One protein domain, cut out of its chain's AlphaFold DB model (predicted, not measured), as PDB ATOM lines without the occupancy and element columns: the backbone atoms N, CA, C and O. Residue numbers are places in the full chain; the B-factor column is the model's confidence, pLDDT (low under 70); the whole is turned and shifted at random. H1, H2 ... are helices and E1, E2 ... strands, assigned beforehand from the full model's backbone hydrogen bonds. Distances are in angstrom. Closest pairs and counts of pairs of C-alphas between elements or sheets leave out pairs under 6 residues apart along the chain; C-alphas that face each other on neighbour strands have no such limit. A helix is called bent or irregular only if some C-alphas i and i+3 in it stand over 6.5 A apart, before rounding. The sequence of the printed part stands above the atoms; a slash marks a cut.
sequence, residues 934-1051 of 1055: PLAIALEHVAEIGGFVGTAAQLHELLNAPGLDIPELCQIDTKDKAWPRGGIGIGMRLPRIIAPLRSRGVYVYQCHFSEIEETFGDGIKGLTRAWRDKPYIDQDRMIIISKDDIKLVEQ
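Overview. This is residues 934 to 1051 of the 1055 residues of an uncharacterized protein of Methanomassiliicoccus sp (UniProt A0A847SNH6). A small, fully antiparallel sheet of three strands stands in the middle, with helices H1, H2 and H4 over one face and the short helix H5 over the other. The little helices H6 and H7 only graze the sheet, H3 lies away from it, and two loops, residues 970 to 982 and 1024 to 1036, lie toward the outside. The printed part has 118 residues, with seven named helices and three named strands in the order H1 E1 H2 H3 H4 E2 H5 H6 E3 H7; the sheet's order is E1 E3 E2, and the class is mixed. The whole is compact, with a radius of gyration of the C-alphas of 13.9 A, and rounded, spanning 38 by 34 by 25 A.

Arrangement. Start with H1, residues 934 to 944, which is on the sheet; its Ala 943 and Ser 1042 of E3, residues 1037 to 1042, have the closest C-alphas, 5.0 A apart. Edge strand E1, residues 948 to 951, is antiparallel to E3 at 167 degrees, with N 948 and O 1041 3.0 A apart. H2, residues 952 to 959, lies over E1 at a height of 7.3 A on the same face as H1. H3, residues 966 to 969, only just touches H1, with 3 pairs of C-alphas within 8 A, the closest Ala 938 and Ile 966 at 6.3 A. H4, residues 983 to 999, touches H2 with residues 983 to 987 alone, about perpendicular at 74 degrees; the closest C-alphas, Ala 953 and Gly 983, are 3.8 A apart. H4 lies over E3 and E2, residues 1003 to 1008, at a height of 8.9 A. E2 is antiparallel to E3 at 160 degrees; look for N 1005 and O 1040, 2.9 A apart. H5, residues 1009 to 1016, is on the opposite face, over E2 at a height of 7.9 A. H6, residues 1018 to 1023, touches H5 only at the corner, closest at C-alphas 1013 and 1021, 6.3 A. H7, residues 1046 to 1049, only just touches H5, with 3 pairs within 8 A, closest at C-alphas 1016 and 1047, 6.6 A. Every O i to N i+4 pair is within hydrogen-bond range in H1 and H2, but 8 of 13 in H4, 2 of 4 in H5 and 1 of 2 in H6; H3 and H7 are too short for one.

Along the chain. Find C-alpha 934 at (337.420, 95.565, 148.429); from there H1 runs 15.8 A to C-alpha 944. H4 runs 24.1 A from C-alpha 983 at (345.522, 105.681, 140.871), with a kink of 62 degrees near residue 992; it is irregular, C-alphas 992 and 995 being 7.2 A apart, as is H5, with C-alphas 1010 and 1013 7.0 A apart. E2 and E3 each span 16.9 A, and H7 ends at C-alpha 1049, (337.145, 119.385, 164.035).

Size, cuts and confidence. The two C-alphas farthest apart, those of Lys 975 and Gln 1051, are 42.6 A apart. The printed part has no cut; the long links are H3 to H4 and H6 to E3. The mean pLDDT of the printed part is 76.8, and 33 residues are under 70, among them 1015 to 1030 and 1046 to 1051.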
ATOM      1  N   PRO A 934     336.019  95.675 148.021       78.25
ATOM      2  CA  PRO A 934     337.420  95.565 148.429       78.25
ATOM      3  C   PRO A 934     338.125  96.894 148.721       78.25
ATOM      4  O   PRO A 934     338.920  96.993 149.651       78.25
ATOM      5  N   LEU A 935     337.854  97.939 147.930       84.75
ATOM      6  CA  LEU A 935     338.469  99.245 148.151       84.75
ATOM      7  C   LEU A 935     337.853  99.927 149.367       84.75
ATOM      8  O   LEU A 935     338.594 100.529 150.131       84.75
ATOM      9  N   ALA A 936     336.537  99.837 149.566       81.19
ATOM     10  CA  ALA A 936     335.890 100.464 150.714       81.19
ATOM     11  C   ALA A 936     336.401  99.875 152.041       81.19
ATOM     12  O   ALA A 936     336.776 100.647 152.920       81.19
ATOM     13  N   ILE A 937     336.543  98.546 152.127       83.19
ATOM     14  CA  ILE A 937     337.161  97.855 153.277       83.19
ATOM     15  C   ILE A 937     338.584  98.374 153.518       83.19
ATOM     16  O   ILE A 937     338.950  98.739 154.635       83.19
ATOM     17  N   ALA A 938     339.391  98.470 152.457       88.62
ATOM     18  CA  ALA A 938     340.754  98.975 152.576       88.62
ATOM     19  C   ALA A 938     340.799 100.437 153.054       88.62
ATOM     20  O   ALA A 938     341.663 100.793 153.850       88.62
ATOM     21  N   LEU A 939     339.882 101.296 152.589       90.38
ATOM     22  CA  LEU A 939     339.827 102.700 153.011       90.38
ATOM     23  C   LEU A 939     339.328 102.870 154.452       90.38
ATOM     24  O   LEU A 939     339.776 103.798 155.123       90.38
ATOM     25  N   GLU A 940     338.452 101.985 154.932       87.31
ATOM     26  CA  GLU A 940     338.055 101.929 156.343       87.31
ATOM     27  C   GLU A 940     339.276 101.633 157.220       87.31
ATOM     28  O   GLU A 940     339.580 102.405 158.130       87.31
ATOM     29  N   HIS A 941     340.070 100.623 156.856       88.00
ATOM     30  CA  HIS A 941     341.313 100.325 157.564       88.00
ATOM     31  C   HIS A 941     342.333 101.475 157.485       88.00
ATOM     32  O   HIS A 941     342.951 101.821 158.490       88.00
ATOM     33  N   VAL A 942     342.477 102.133 156.323       89.88
ATOM     34  CA  VAL A 942     343.329 103.332 156.174       89.88
ATOM     35  C   VAL A 942     342.904 104.440 157.142       89.88
ATOM     36  O   VAL A 942     343.759 105.082 157.750       89.88
ATOM     37  N   ALA A 943     341.600 104.668 157.313       88.94
ATOM     38  CA  ALA A 943     341.096 105.654 158.265       88.94
ATOM     39  C   ALA A 943     341.420 105.272 159.721       88.94
ATOM     40  O   ALA A 943     341.742 106.147 160.524       88.94
ATOM     41  N   GLU A 944     341.392 103.980 160.058       85.44
ATOM     42  CA  GLU A 944     341.717 103.482 161.398       85.44
ATOM     43  C   GLU A 944     343.197 103.616 161.768       85.44
ATOM     44  O   GLU A 944     343.507 103.933 162.916       85.44
ATOM     45  N   ILE A 945     344.108 103.417 160.812       83.88
ATOM     46  CA  ILE A 945     345.562 103.449 161.053       83.88
ATOM     47  C   ILE A 945     346.182 104.855 160.966       83.88
ATOM     48  O   ILE A 945     347.406 104.988 160.965       83.88
ATOM     49  N   GLY A 946     345.358 105.908 160.915       77.94
ATOM     50  CA  GLY A 946     345.807 107.307 160.952       77.94
ATOM     51  C   GLY A 946     345.410 108.163 159.746       77.94
ATOM     52  O   GLY A 946     345.813 109.323 159.678       77.94
ATOM     53  N   GLY A 947     344.613 107.629 158.818       85.06
ATOM     54  CA  GLY A 947     344.120 108.360 157.654       85.06
ATOM     55  C   GLY A 947     345.133 108.478 156.516       85.06
ATOM     56  O   GLY A 947     346.184 107.838 156.496       85.06
ATOM     57  N   PHE A 948     344.800 109.295 155.517       87.50
ATOM     58  CA  PHE A 948     345.643 109.503 154.338       87.50
ATOM     59  C   PHE A 948     345.480 110.908 153.766       87.50
ATOM     60  O   PHE A 948     344.364 111.413 153.681       87.50
ATOM     61  N   VAL A 949     346.583 111.500 153.303       85.50
ATOM     62  CA  VAL A 949     346.581 112.720 152.487       85.50
ATOM     63  C   VAL A 949     347.550 112.543 151.322       85.50
ATOM     64  O   VAL A 949     348.744 112.328 151.527       85.50
ATOM     65  N   GLY A 950     347.051 112.648 150.091       86.88
ATOM     66  CA  GLY A 950     347.871 112.503 148.887       86.88
ATOM     67  C   GLY A 950     347.046 112.323 147.616       86.88
ATOM     68  O   GLY A 950     345.822 112.364 147.629       86.88
ATOM     69  N   THR A 951     347.709 112.108 146.488       88.94
ATOM     70  CA  THR A 951     347.067 111.823 145.199       88.94
ATOM     71  C   THR A 951     346.547 110.386 145.125       88.94
ATOM     72  O   THR A 951     346.981 109.495 145.855       88.94
ATOM     73  N   ALA A 952     345.667 110.107 144.160       89.75
ATOM     74  CA  ALA A 952     345.133 108.757 143.954       89.75
ATOM     75  C   ALA A 952     346.220 107.719 143.618       89.75
ATOM     76  O   ALA A 952     346.097 106.549 143.974       89.75
ATOM     77  N   ALA A 953     347.298 108.137 142.944       87.56
ATOM     78  CA  ALA A 953     348.443 107.273 142.665       87.56
ATOM     79  C   ALA A 953     349.182 106.884 143.951       87.56
ATOM     80  O   ALA A 953     349.541 105.724 144.122       87.56
ATOM     81  N   GLN A 954     349.348 107.830 144.873       87.81
ATOM     82  CA  GLN A 954     349.984 107.582 146.166       87.81
ATOM     83  C   GLN A 954     349.109 106.734 147.083       87.81
ATOM     84  O   GLN A 954     349.636 105.865 147.767       87.81
ATOM     85  N   LEU A 955     347.786 106.924 147.056       90.00
ATOM     86  CA  LEU A 955     346.864 106.048 147.781       90.00
ATOM     87  C   LEU A 955     346.980 104.611 147.267       90.00
ATOM     88  O   LEU A 955     347.074 103.679 148.053       90.00
ATOM     89  N   HIS A 956     347.060 104.426 145.947       90.56
ATOM     90  CA  HIS A 956     347.288 103.106 145.366       90.56
ATOM     91  C   HIS A 956     348.633 102.507 145.795       90.56
ATOM     92  O   HIS A 956     348.704 101.313 146.063       90.56
ATOM     93  N   GLU A 957     349.701 103.302 145.864       87.50
ATOM     94  CA  GLU A 957     350.984 102.817 146.380       87.50
ATOM     95  C   GLU A 957     350.914 102.442 147.862       87.50
ATOM     96  O   GLU A 957     351.433 101.391 148.215       87.50
ATOM     97  N   LEU A 958     350.241 103.238 148.703       87.00
ATOM     98  CA  LEU A 958     350.040 102.928 150.123       87.00
ATOM     99  C   LEU A 958     349.312 101.592 150.298       87.00
ATOM    100  O   LEU A 958     349.759 100.748 151.070       87.00
ATOM    101  N   LEU A 959     348.229 101.388 149.543       87.81
ATOM    102  CA  LEU A 959     347.450 100.150 149.573       87.81
ATOM    103  C   LEU A 959     348.265  98.916 149.157       87.81
ATOM    104  O   LEU A 959     347.880  97.812 149.503       87.81
ATOM    105  N   ASN A 960     349.375  99.081 148.433       81.75
ATOM    106  CA  ASN A 960     350.236  97.979 147.989       81.75
ATOM    107  C   ASN A 960     351.662  98.076 148.575       81.75
ATOM    108  O   ASN A 960     352.602  97.490 148.031       81.75
ATOM    109  N   ALA A 961     351.861  98.866 149.637       79.88
ATOM    110  CA  ALA A 961     353.186  99.142 150.181       79.88
ATOM    111  C   ALA A 961     353.748  97.916 150.935       79.88
ATOM    112  O   ALA A 961     353.075  97.386 151.826       79.88
ATOM    113  N   PRO A 962     355.002  97.495 150.660       59.09
ATOM    114  CA  PRO A 962     355.637  96.403 151.394       59.09
ATOM    115  C   PRO A 962     355.731  96.731 152.891       59.09
ATOM    116  O   PRO A 962     356.348  97.729 153.265       59.09
ATOM    117  N   GLY A 963     355.135  95.892 153.743       63.47
ATOM    118  CA  GLY A 963     355.151  96.040 155.207       63.47
ATOM    119  C   GLY A 963     353.882  96.634 155.830       63.47
ATOM    120  O   GLY A 963     353.741  96.569 157.047       63.47
ATOM    121  N   LEU A 964     352.962  97.167 155.020       66.38
ATOM    122  CA  LEU A 964     351.608  97.546 155.448       66.38
ATOM    123  C   LEU A 964     350.526  96.648 154.843       66.38
ATOM    124  O   LEU A 964     349.447  96.634 155.412       66.38
ATOM    125  N   ASP A 965     350.824  95.964 153.723       69.50
ATOM    126  CA  ASP A 965     349.956  95.076 152.917       69.50
ATOM    127  C   ASP A 965     348.494  95.015 153.391       69.50
ATOM    128  O   ASP A 965     348.005  94.027 153.942       69.50
ATOM    129  N   ILE A 966     347.808  96.149 153.214       82.44
ATOM    130  CA  ILE A 966     346.433  96.357 153.673       82.44
ATOM    131  C   ILE A 966     345.504  95.289 153.079       82.44
ATOM    132  O   ILE A 966     344.642  94.800 153.812       82.44
ATOM    133  N   PRO A 967     345.672  94.870 151.807       82.12
ATOM    134  CA  PRO A 967     344.928  93.752 151.263       82.12
ATOM    135  C   PRO A 967     345.096  92.451 152.042       82.12
ATOM    136  O   PRO A 967     344.095  91.799 152.321       82.12
ATOM    137  N   GLU A 968     346.313  92.081 152.439       81.06
ATOM    138  CA  GLU A 968     346.533  90.880 153.252       81.06
ATOM    139  C   GLU A 968     345.901  91.020 154.648       81.06
ATOM    140  O   GLU A 968     345.182  90.123 155.092       81.06
ATOM    141  N   LEU A 969     346.082  92.172 155.308       80.12
ATOM    142  CA  LEU A 969     345.515  92.447 156.637       80.12
ATOM    143  C   LEU A 969     343.982  92.404 156.655       80.12
ATOM    144  O   LEU A 969     343.382  91.919 157.615       80.12
ATOM    145  N   CYS A 970     343.355  92.893 155.588       80.38
ATOM    146  CA  CYS A 970     341.903  92.957 155.450       80.38
ATOM    147  C   CYS A 970     341.310  91.736 154.723       80.38
ATOM    148  O   CYS A 970     340.115  91.730 154.445       80.38
ATOM    149  N   GLN A 971     342.121  90.718 154.401       79.19
ATOM    150  CA  GLN A 971     341.707  89.513 153.663       79.19
ATOM    151  C   GLN A 971     341.065  89.812 152.292       79.19
ATOM    152  O   GLN A 971     340.112  89.160 151.866       79.19
ATOM    153  N   ILE A 972     341.595  90.807 151.583       78.88
ATOM    154  CA  ILE A 972     341.108  91.266 150.282       78.88
ATOM    155  C   ILE A 972     341.815  90.515 149.145       78.88
ATOM    156  O   ILE A 972     343.041  90.532 149.035       78.88
ATOM    157  N   ASP A 973     341.043  89.938 148.217       75.75
ATOM    158  CA  ASP A 973     341.594  89.393 146.972       75.75
ATOM    159  C   ASP A 973     341.940  90.519 145.980       75.75
ATOM    160  O   ASP A 973     341.086  91.066 145.281       75.75
ATOM    161  N   THR A 974     343.228  90.842 145.862       79.25
ATOM    162  CA  THR A 974     343.731  91.853 144.912       79.25
ATOM    163  C   THR A 974     343.600  91.447 143.441       79.25
ATOM    164  O   THR A 974     343.790  92.281 142.548       79.25
ATOM    165  N   LYS A 975     343.269  90.179 143.150       73.19
ATOM    166  CA  LYS A 975     342.952  89.709 141.793       73.19
ATOM    167  C   LYS A 975     341.503  89.981 141.408       73.19
ATOM    168  O   LYS A 975     341.174  89.841 140.221       73.19
ATOM    169  N   ASP A 976     340.659  90.383 142.359       67.00
ATOM    170  CA  ASP A 976     339.292  90.785 142.069       67.00
ATOM    171  C   ASP A 976     339.293  91.907 141.018       67.00
ATOM    172  O   ASP A 976     340.092  92.845 141.047       67.00
ATOM    173  N   LYS A 977     338.379  91.818 140.049       65.38
ATOM    174  CA  LYS A 977     338.161  92.881 139.061       65.38
ATOM    175  C   LYS A 977     337.713  94.182 139.722       65.38
ATOM    176  O   LYS A 977     337.940  95.243 139.141       65.38
ATOM    177  N   ALA A 978     337.075  94.094 140.887       67.38
ATOM    178  CA  ALA A 978     336.725  95.238 141.698       67.38
ATOM    179  C   ALA A 978     337.964  95.891 142.331       67.38
ATOM    180  O   ALA A 978     337.919  97.087 142.566       67.38
ATOM    181  N   TRP A 979     339.105  95.217 142.531       82.94
ATOM    182  CA  TRP A 979     340.299  95.869 143.090       82.94
ATOM    183  C   TRP A 979     340.901  96.893 142.097       82.94
ATOM    184  O   TRP A 979     341.104  96.581 140.915       82.94
ATOM    185  N   PRO A 980     341.182  98.148 142.508       83.38
ATOM    186  CA  PRO A 980     341.724  99.154 141.601       83.38
ATOM    187  C   PRO A 980     343.172  98.820 141.215       83.38
ATOM    188  O   PRO A 980     344.026  98.651 142.073       83.38
ATOM    189  N   ARG A 981     343.478  98.808 139.911       82.50
ATOM    190  CA  ARG A 981     344.824  98.490 139.379       82.50
ATOM    191  C   ARG A 981     345.781  99.688 139.275       82.50
ATOM    192  O   ARG A 981     346.826  99.594 138.636       82.50
ATOM    193  N   GLY A 982     345.390 100.847 139.801       86.06
ATOM    194  CA  GLY A 982     346.187 102.072 139.757       86.06
ATOM    195  C   GLY A 982     345.421 103.296 140.253       86.06
ATOM    196  O   GLY A 982     344.210 103.240 140.477       86.06
ATOM    197  N   GLY A 983     346.110 104.436 140.361       84.88
ATOM    198  CA  GLY A 983     345.522 105.681 140.871       84.88
ATOM    199  C   GLY A 983     344.321 106.200 140.072       84.88
ATOM    200  O   GLY A 983     343.362 106.693 140.657       84.88
ATOM    201  N   ILE A 984     344.304 106.014 138.745       81.88
ATOM    202  CA  ILE A 984     343.130 106.349 137.914       81.88
ATOM    203  C   ILE A 984     341.913 105.512 138.343       81.88
ATOM    204  O   ILE A 984     340.811 106.043 138.475       81.88
ATOM    205  N   GLY A 985     342.120 104.219 138.616       79.56
ATOM    206  CA  GLY A 985     341.070 103.311 139.079       79.56
ATOM    207  C   GLY A 985     340.502 103.715 140.439       79.56
ATOM    208  O   GLY A 985     339.287 103.688 140.619       79.56
ATOM    209  N   ILE A 986     341.353 104.168 141.364       85.56
ATOM    210  CA  ILE A 986     340.917 104.734 142.650       85.56
ATOM    211  C   ILE A 986     340.078 105.995 142.425       85.56
ATOM    212  O   ILE A 986     338.956 106.082 142.920       85.56
ATOM    213  N   GLY A 987     340.574 106.945 141.626       78.94
ATOM    214  CA  GLY A 987     339.872 108.200 141.346       78.94
ATOM    215  C   GLY A 987     338.484 108.005 140.725       78.94
ATOM    216  O   GLY A 987     337.554 108.720 141.082       78.94
ATOM    217  N   MET A 988     338.320 107.010 139.845       72.44
ATOM    218  CA  MET A 988     337.024 106.669 139.240       72.44
ATOM    219  C   MET A 988     336.043 105.996 140.211       72.44
ATOM    220  O   MET A 988     334.831 106.075 139.998       72.44
ATOM    221  N   ARG A 989     336.543 105.299 141.237       74.56
ATOM    222  CA  ARG A 989     335.714 104.523 142.173       74.56
ATOM    223  C   ARG A 989     335.328 105.300 143.421       74.56
ATOM    224  O   ARG A 989     334.199 105.149 143.874       74.56
ATOM    225  N   LEU A 990     336.209 106.169 143.912       79.25
ATOM    226  CA  LEU A 990     335.996 106.975 145.116       79.25
ATOM    227  C   LEU A 990     334.613 107.646 145.189       79.25
ATOM    228  O   LEU A 990     333.928 107.414 146.182       79.25
ATOM    229  N   PRO A 991     334.117 108.364 144.155       74.44
ATOM    230  CA  PRO A 991     332.804 109.016 144.218       74.44
ATOM    231  C   PRO A 991     331.639 108.087 144.582       74.44
ATOM    232  O   PRO A 991     330.628 108.547 145.099       74.44
ATOM    233  N   ARG A 992     331.768 106.781 144.310       64.12
ATOM    234  CA  ARG A 992     330.721 105.776 144.537       64.12
ATOM    235  C   ARG A 992     330.698 105.235 145.964       64.12
ATOM    236  O   ARG A 992     329.664 104.728 146.378       64.12
ATOM    237  N   ILE A 993     331.808 105.349 146.691       73.25
ATOM    238  CA  ILE A 993     331.977 104.778 148.035       73.25
ATOM    239  C   ILE A 993     332.071 105.846 149.135       73.25
ATOM    240  O   ILE A 993     332.005 105.499 150.305       73.25
ATOM    241  N   ILE A 994     332.145 107.142 148.790       78.50
ATOM    242  CA  ILE A 994     332.199 108.247 149.771       78.50
ATOM    243  C   ILE A 994     330.978 108.265 150.701       78.50
ATOM    244  O   ILE A 994     331.142 108.367 151.914       78.50
ATOM    245  N   ALA A 995     329.758 108.207 150.154       67.69
ATOM    246  CA  ALA A 995     328.543 108.269 150.972       67.69
ATOM    247  C   ALA A 995     328.396 107.041 151.895       67.69
ATOM    248  O   ALA A 995     328.190 107.251 153.093       67.69
ATOM    249  N   PRO A 996     328.603 105.801 151.403       66.94
ATOM    250  CA  PRO A 996     328.674 104.631 152.270       66.94
ATOM    251  C   PRO A 996     329.746 104.764 153.363       66.94
ATOM    252  O   PRO A 996     329.425 104.638 154.542       66.94
ATOM    253  N   LEU A 997     330.993 105.106 153.020       77.19
ATOM    254  CA  LEU A 997     332.075 105.272 154.002       77.19
ATOM    255  C   LEU A 997     331.717 106.298 155.088       77.19
ATOM    256  O   LEU A 997     331.930 106.041 156.272       77.19
ATOM    257  N   ARG A 998     331.074 107.411 154.713       78.44
ATOM    258  CA  ARG A 998     330.625 108.432 155.669       78.44
ATOM    259  C   ARG A 998     329.606 107.892 156.670       78.44
ATOM    260  O   ARG A 998     329.668 108.272 157.836       78.44
ATOM    261  N   SER A 999     328.700 107.003 156.253       66.56
ATOM    262  CA  SER A 999     327.729 106.373 157.166       66.56
ATOM    263  C   SER A 999     328.396 105.532 158.263       66.56
ATOM    264  O   SER A 999     327.858 105.421 159.361       66.56
ATOM    265  N   ARG A1000     329.611 105.023 158.003       71.75
ATOM    266  CA  ARG A1000     330.454 104.286 158.961       71.75
ATOM    267  C   ARG A1000     331.471 105.172 159.689       71.75
ATOM    268  O   ARG A1000     332.382 104.669 160.335       71.75
ATOM    269  N   GLY A1001     331.331 106.495 159.590       79.38
ATOM    270  CA  GLY A1001     332.250 107.444 160.220       79.38
ATOM    271  C   GLY A1001     333.594 107.584 159.501       79.38
ATOM    272  O   GLY A1001     334.539 108.088 160.087       79.38
ATOM    273  N   VAL A1002     333.707 107.165 158.238       84.38
ATOM    274  CA  VAL A1002     334.914 107.372 157.424       84.38
ATOM    275  C   VAL A1002     334.683 108.520 156.447       84.38
ATOM    276  O   VAL A1002     333.858 108.454 155.536       84.38
ATOM    277  N   TYR A1003     335.437 109.597 156.614       87.06
ATOM    278  CA  TYR A1003     335.299 110.821 155.838       87.06
ATOM    279  C   TYR A1003     336.351 110.875 154.743       87.06
ATOM    280  O   TYR A1003     337.552 110.847 155.009       87.06
ATOM    281  N   VAL A1004     335.887 110.983 153.498       88.31
ATOM    282  CA  VAL A1004     336.744 111.055 152.317       88.31
ATOM    283  C   VAL A1004     336.441 112.328 151.530       88.31
ATOM    284  O   VAL A1004     335.297 112.560 151.135       88.31
ATOM    285  N   TYR A1005     337.466 113.145 151.282       86.12
ATOM    286  CA  TYR A1005     337.368 114.408 150.543       86.12
ATOM    287  C   TYR A1005     338.259 114.392 149.300       86.12
ATOM    288  O   TYR A1005     339.325 113.776 149.295       86.12
ATOM    289  N   GLN A1006     337.825 115.097 148.253       87.69
ATOM    290  CA  GLN A1006     338.577 115.305 147.016       87.69
ATOM    291  C   GLN A1006     338.635 116.808 146.715       87.69
ATOM    292  O   GLN A1006     337.590 117.453 146.690       87.69
ATOM    293  N   CYS A1007     339.832 117.355 146.506       84.69
ATOM    294  CA  CYS A1007     340.059 118.778 146.212       84.69
ATOM    295  C   CYS A1007     341.353 118.975 145.408       84.69
ATOM    296  O   CYS A1007     342.136 118.034 145.248       84.69
ATOM    297  N   HIS A1008     341.582 120.176 144.885       86.31
ATOM    298  CA  HIS A1008     342.886 120.561 144.346       86.31
ATOM    299  C   HIS A1008     343.863 120.934 145.469       86.31
ATOM    300  O   HIS A1008     343.452 121.402 146.528       86.31
ATOM    301  N   PHE A1009     345.169 120.747 145.257       85.12
ATOM    302  CA  PHE A1009     346.188 121.081 146.262       85.12
ATOM    303  C   PHE A1009     346.119 122.554 146.699       85.12
ATOM    304  O   PHE A1009     346.274 122.846 147.884       85.12
ATOM    305  N   SER A1010     345.802 123.465 145.771       82.62
ATOM    306  CA  SER A1010     345.581 124.887 146.071       82.62
ATOM    307  C   SER A1010     344.403 125.153 147.012       82.62
ATOM    308  O   SER A1010     344.380 126.178 147.680       82.62
ATOM    309  N   GLU A1011     343.428 124.245 147.070       82.31
ATOM    310  CA  GLU A1011     342.193 124.393 147.848       82.31
ATOM    311  C   GLU A1011     342.328 123.826 149.269       82.31
ATOM    312  O   GLU A1011     341.434 124.027 150.087       82.31
ATOM    313  N   ILE A1012     343.418 123.113 149.593       77.19
ATOM    314  CA  ILE A1012     343.572 122.441 150.895       77.19
ATOM    315  C   ILE A1012     343.580 123.442 152.053       77.19
ATOM    316  O   ILE A1012     342.852 123.243 153.020       77.19
ATOM    317  N   GLU A1013     344.382 124.506 151.955       71.38
ATOM    318  CA  GLU A1013     344.471 125.551 152.989       71.38
ATOM    319  C   GLU A1013     343.122 126.243 153.206       71.38
ATOM    320  O   GLU A1013     342.695 126.419 154.342       71.38
ATOM    321  N   GLU A1014     342.428 126.593 152.119       74.25
ATOM    322  CA  GLU A1014     341.118 127.247 152.187       74.25
ATOM    323  C   GLU A1014     340.038 126.317 152.758       74.25
ATOM    324  O   GLU A1014     339.149 126.761 153.482       74.25
ATOM    325  N   THR A1015     340.107 125.023 152.439       67.62
ATOM    326  CA  THR A1015     339.050 124.059 152.774       67.62
ATOM    327  C   THR A1015     339.241 123.401 154.144       67.62
ATOM    328  O   THR A1015     338.248 122.948 154.719       67.62
ATOM    329  N   PHE A1016     340.480 123.299 154.645       69.62
ATOM    330  CA  PHE A1016     340.818 122.527 155.852       69.62
ATOM    331  C   PHE A1016     341.938 123.128 156.739       69.62
ATOM    332  O   PHE A1016     342.394 122.449 157.663       69.62
ATOM    333  N   GLY A1017     342.440 124.331 156.431       67.19
ATOM    334  CA  GLY A1017     343.442 125.047 157.235       67.19
ATOM    335  C   GLY A1017     344.916 124.661 157.007       67.19
ATOM    336  O   GLY A1017     345.254 123.638 156.403       67.19
ATOM    337  N   ASP A1018     345.831 125.493 157.530       61.16
ATOM    338  CA  ASP A1018     347.295 125.386 157.335       61.16
ATOM    339  C   ASP A1018     347.895 124.062 157.853       61.16
ATOM    340  O   ASP A1018     348.909 123.573 157.343       61.16
ATOM    341  N   GLY A1019     347.266 123.450 158.863       62.66
ATOM    342  CA  GLY A1019     347.754 122.228 159.508       62.66
ATOM    343  C   GLY A1019     347.813 121.020 158.568       62.66
ATOM    344  O   GLY A1019     348.764 120.238 158.633       62.66
ATOM    345  N   ILE A1020     346.852 120.886 157.645       64.94
ATOM    346  CA  ILE A1020     346.793 119.750 156.709       64.94
ATOM    347  C   ILE A1020     347.799 119.903 155.570       64.94
ATOM    348  O   ILE A1020     348.462 118.932 155.197       64.94
ATOM    349  N   LYS A1021     347.996 121.121 155.058       60.91
ATOM    350  CA  LYS A1021     349.026 121.383 154.042       60.91
ATOM    351  C   LYS A1021     350.447 121.218 154.605       60.91
ATOM    352  O   LYS A1021     351.371 120.860 153.877       60.91
ATOM    353  N   GLY A1022     350.630 121.369 155.919       59.31
ATOM    354  CA  GLY A1022     351.874 121.002 156.610       59.31
ATOM    355  C   GLY A1022     352.158 119.490 156.657       59.31
ATOM    356  O   GLY A1022     353.320 119.087 156.744       59.31
ATOM    357  N   LEU A1023     351.125 118.642 156.565       58.59
ATOM    358  CA  LEU A1023     351.240 117.174 156.568       58.59
ATOM    359  C   LEU A1023     351.505 116.589 155.170       58.59
ATOM    360  O   LEU A1023     351.991 115.461 155.055       58.59
ATOM    361  N   THR A1024     351.257 117.353 154.101       60.94
ATOM    362  CA  THR A1024     351.589 116.958 152.725       60.94
ATOM    363  C   THR A1024     353.094 117.032 152.471       60.94
ATOM    364  O   THR A1024     353.613 118.021 151.956       60.94
ATOM    365  N   ARG A1025     353.834 115.976 152.826       55.59
ATOM    366  CA  ARG A1025     355.255 115.859 152.460       55.59
ATOM    367  C   ARG A1025     355.412 115.727 150.943       55.59
ATOM    368  O   ARG A1025     354.622 115.041 150.293       55.59
ATOM    369  N   ALA A1026     356.476 116.330 150.407       56.28
ATOM    370  CA  ALA A1026     356.945 116.058 149.053       56.28
ATOM    371  C   ALA A1026     357.109 114.543 148.868       56.28
ATOM    372  O   ALA A1026     357.708 113.860 149.703       56.28
ATOM    373  N   TRP A1027     356.560 114.007 147.787       52.84
ATOM    374  CA  TRP A1027     356.628 112.580 147.511       52.84
ATOM    375  C   TRP A1027     357.777 112.310 146.547       52.84
ATOM    376  O   TRP A1027     357.819 112.891 145.462       52.84
ATOM    377  N   ARG A1028     358.726 111.454 146.954       53.97
ATOM    378  CA  ARG A1028     359.984 111.204 146.218       53.97
ATOM    379  C   ARG A1028     360.674 112.513 145.798       53.97
ATOM    380  O   ARG A1028     361.031 112.681 144.634       53.97
ATOM    381  N   ASP A1029     360.763 113.458 146.734       59.56
ATOM    382  CA  ASP A1029     361.388 114.776 146.554       59.56
ATOM    383  C   ASP A1029     360.729 115.689 145.499       59.56
ATOM    384  O   ASP A1029     361.326 116.676 145.068       59.56
ATOM    385  N   LYS A1030     359.478 115.411 145.094       67.81
ATOM    386  CA  LYS A1030     358.677 116.299 144.235       67.81
ATOM    387  C   LYS A1030     357.605 117.043 145.045       67.81
ATOM    388  O   LYS A1030     356.810 116.381 145.718       67.81
ATOM    389  N   PRO A1031     357.555 118.388 144.989       75.31
ATOM    390  CA  PRO A1031     356.466 119.156 145.588       75.31
ATOM    391  C   PRO A1031     355.168 118.968 144.790       75.31
ATOM    392  O   PRO A1031     355.215 118.795 143.570       75.31
ATOM    393  N   TYR A1032     354.025 119.020 145.478       82.25
ATOM    394  CA  TYR A1032     352.717 119.102 144.825       82.25
ATOM    395  C   TYR A1032     352.562 120.449 144.115       82.25
ATOM    396  O   TYR A1032     353.082 121.467 144.580       82.25
ATOM    397  N   ILE A1033     351.844 120.449 142.997       84.12
ATOM    398  CA  ILE A1033     351.448 121.662 142.276       84.12
ATOM    399  C   ILE A1033     349.967 121.948 142.509       84.12
ATOM    400  O   ILE A1033     349.191 121.033 142.757       84.12
ATOM    401  N   ASP A1034     349.554 123.206 142.361       82.69
ATOM    402  CA  ASP A1034     348.182 123.666 142.631       82.69
ATOM    403  C   ASP A1034     347.091 122.803 141.979       82.69
ATOM    404  O   ASP A1034     346.051 122.550 142.579       82.69
ATOM    405  N   GLN A1035     347.341 122.294 140.767       84.00
ATOM    406  CA  GLN A1035     346.383 121.477 140.018       84.00
ATOM    407  C   GLN A1035     346.318 120.006 140.451       84.00
ATOM    408  O   GLN A1035     345.433 119.283 139.978       84.00
ATOM    409  N   ASP A1036     347.204 119.540 141.332       85.81
ATOM    410  CA  ASP A1036     347.194 118.152 141.784       85.81
ATOM    411  C   ASP A1036     345.889 117.837 142.519       85.81
ATOM    412  O   ASP A1036     345.433 118.589 143.379       85.81
ATOM    413  N   ARG A1037     345.264 116.713 142.155       88.56
ATOM    414  CA  ARG A1037     344.033 116.239 142.793       88.56
ATOM    415  C   ARG A1037     344.379 115.436 144.035       88.56
ATOM    416  O   ARG A1037     344.919 114.330 143.939       88.56
ATOM    417  N   MET A1038     344.016 115.994 145.173       86.62
ATOM    418  CA  MET A1038     344.307 115.478 146.496       86.62
ATOM    419  C   MET A1038     343.099 114.721 147.045       86.62
ATOM    420  O   MET A1038     341.946 115.099 146.828       86.62
ATOM    421  N   ILE A1039     343.383 113.628 147.745       89.94
ATOM    422  CA  ILE A1039     342.437 112.799 148.484       89.94
ATOM    423  C   ILE A1039     342.821 112.877 149.955       89.94
ATOM    424  O   ILE A1039     343.988 112.681 150.298       89.94
ATOM    425  N   ILE A1040     341.831 113.143 150.801       87.25
ATOM    426  CA  ILE A1040     341.971 113.179 152.258       87.25
ATOM    427  C   ILE A1040     341.022 112.136 152.848       87.25
ATOM    428  O   ILE A1040     339.842 112.144 152.505       87.25
ATOM    429  N   ILE A1041     341.532 111.249 153.704       89.44
ATOM    430  CA  ILE A1041     340.778 110.186 154.388       89.44
ATOM    431  C   ILE A1041     340.983 110.332 155.895       89.44
ATOM    432  O   ILE A1041     342.126 110.414 156.342       89.44
ATOM    433  N   SER A1042     339.895 110.344 156.665       85.06
ATOM    434  CA  SER A1042     339.904 110.518 158.122       85.06
ATOM    435  C   SER A1042     338.762 109.763 158.801       85.06
ATOM    436  O   SER A1042     337.735 109.493 158.180       85.06
ATOM    437  N   LYS A1043     338.942 109.447 160.086       83.06
ATOM    438  CA  LYS A1043     337.928 108.842 160.965       83.06
ATOM    439  C   LYS A1043     336.964 109.869 161.581       83.06
ATOM    440  O   LYS A1043     335.896 109.511 162.057       83.06
ATOM    441  N   ASP A1044     337.319 111.149 161.523       77.44
ATOM    442  CA  ASP A1044     336.487 112.260 161.987       77.44
ATOM    443  C   ASP A1044     336.237 113.256 160.850       77.44
ATOM    444  O   ASP A1044     337.089 113.425 159.966       77.44
ATOM    445  N   ASP A1045     335.080 113.934 160.877       74.00
ATOM    446  CA  ASP A1045     334.778 115.009 159.930       74.00
ATOM    447  C   ASP A1045     335.720 116.179 160.204       74.00
ATOM    448  O   ASP A1045     335.501 116.987 161.109       74.00
ATOM    449  N   ILE A1046     336.775 116.280 159.404       67.12
ATOM    450  CA  ILE A1046     337.807 117.306 159.552       67.12
ATOM    451  C   ILE A1046     337.191 118.716 159.524       67.12
ATOM    452  O   ILE A1046     337.673 119.606 160.222       67.12
ATOM    453  N   LYS A1047     336.076 118.914 158.804       57.81
ATOM    454  CA  LYS A1047     335.383 120.210 158.740       57.81
ATOM    455  C   LYS A1047     334.664 120.582 160.041       57.81
ATOM    456  O   LYS A1047     334.405 121.759 160.269       57.81
ATOM    457  N   LEU A1048     334.336 119.608 160.893       51.16
ATOM    458  CA  LEU A1048     333.760 119.841 162.226       51.16
ATOM    459  C   LEU A1048     334.846 119.981 163.305       51.16
ATOM    460  O   LEU A1048     334.642 120.670 164.306       51.16
ATOM    461  N   VAL A1049     336.016 119.375 163.091       50.91
ATOM    462  CA  VAL A1049     337.145 119.385 164.035       50.91
ATOM    463  C   VAL A1049     337.839 120.758 164.109       50.91
ATOM    464  O   VAL A1049     338.312 121.142 165.181       50.91
ATOM    465  N   GLU A1050     337.806 121.571 163.045       46.72
ATOM    466  CA  GLU A1050     338.357 122.942 163.060       46.72
ATOM    467  C   GLU A1050     337.629 123.915 164.008       46.72
ATOM    468  O   GLU A1050     338.211 124.925 164.407       46.72
ATOM    469  N   GLN A1051     336.403 123.613 164.457       44.03
ATOM    470  CA  GLN A1051     335.771 124.401 165.527       44.03
ATOM    471  C   GLN A1051     336.285 124.045 166.931       44.03
ATOM    472  O   GLN A1051     336.014 124.787 167.874       44.03
TER     473      GLN A1051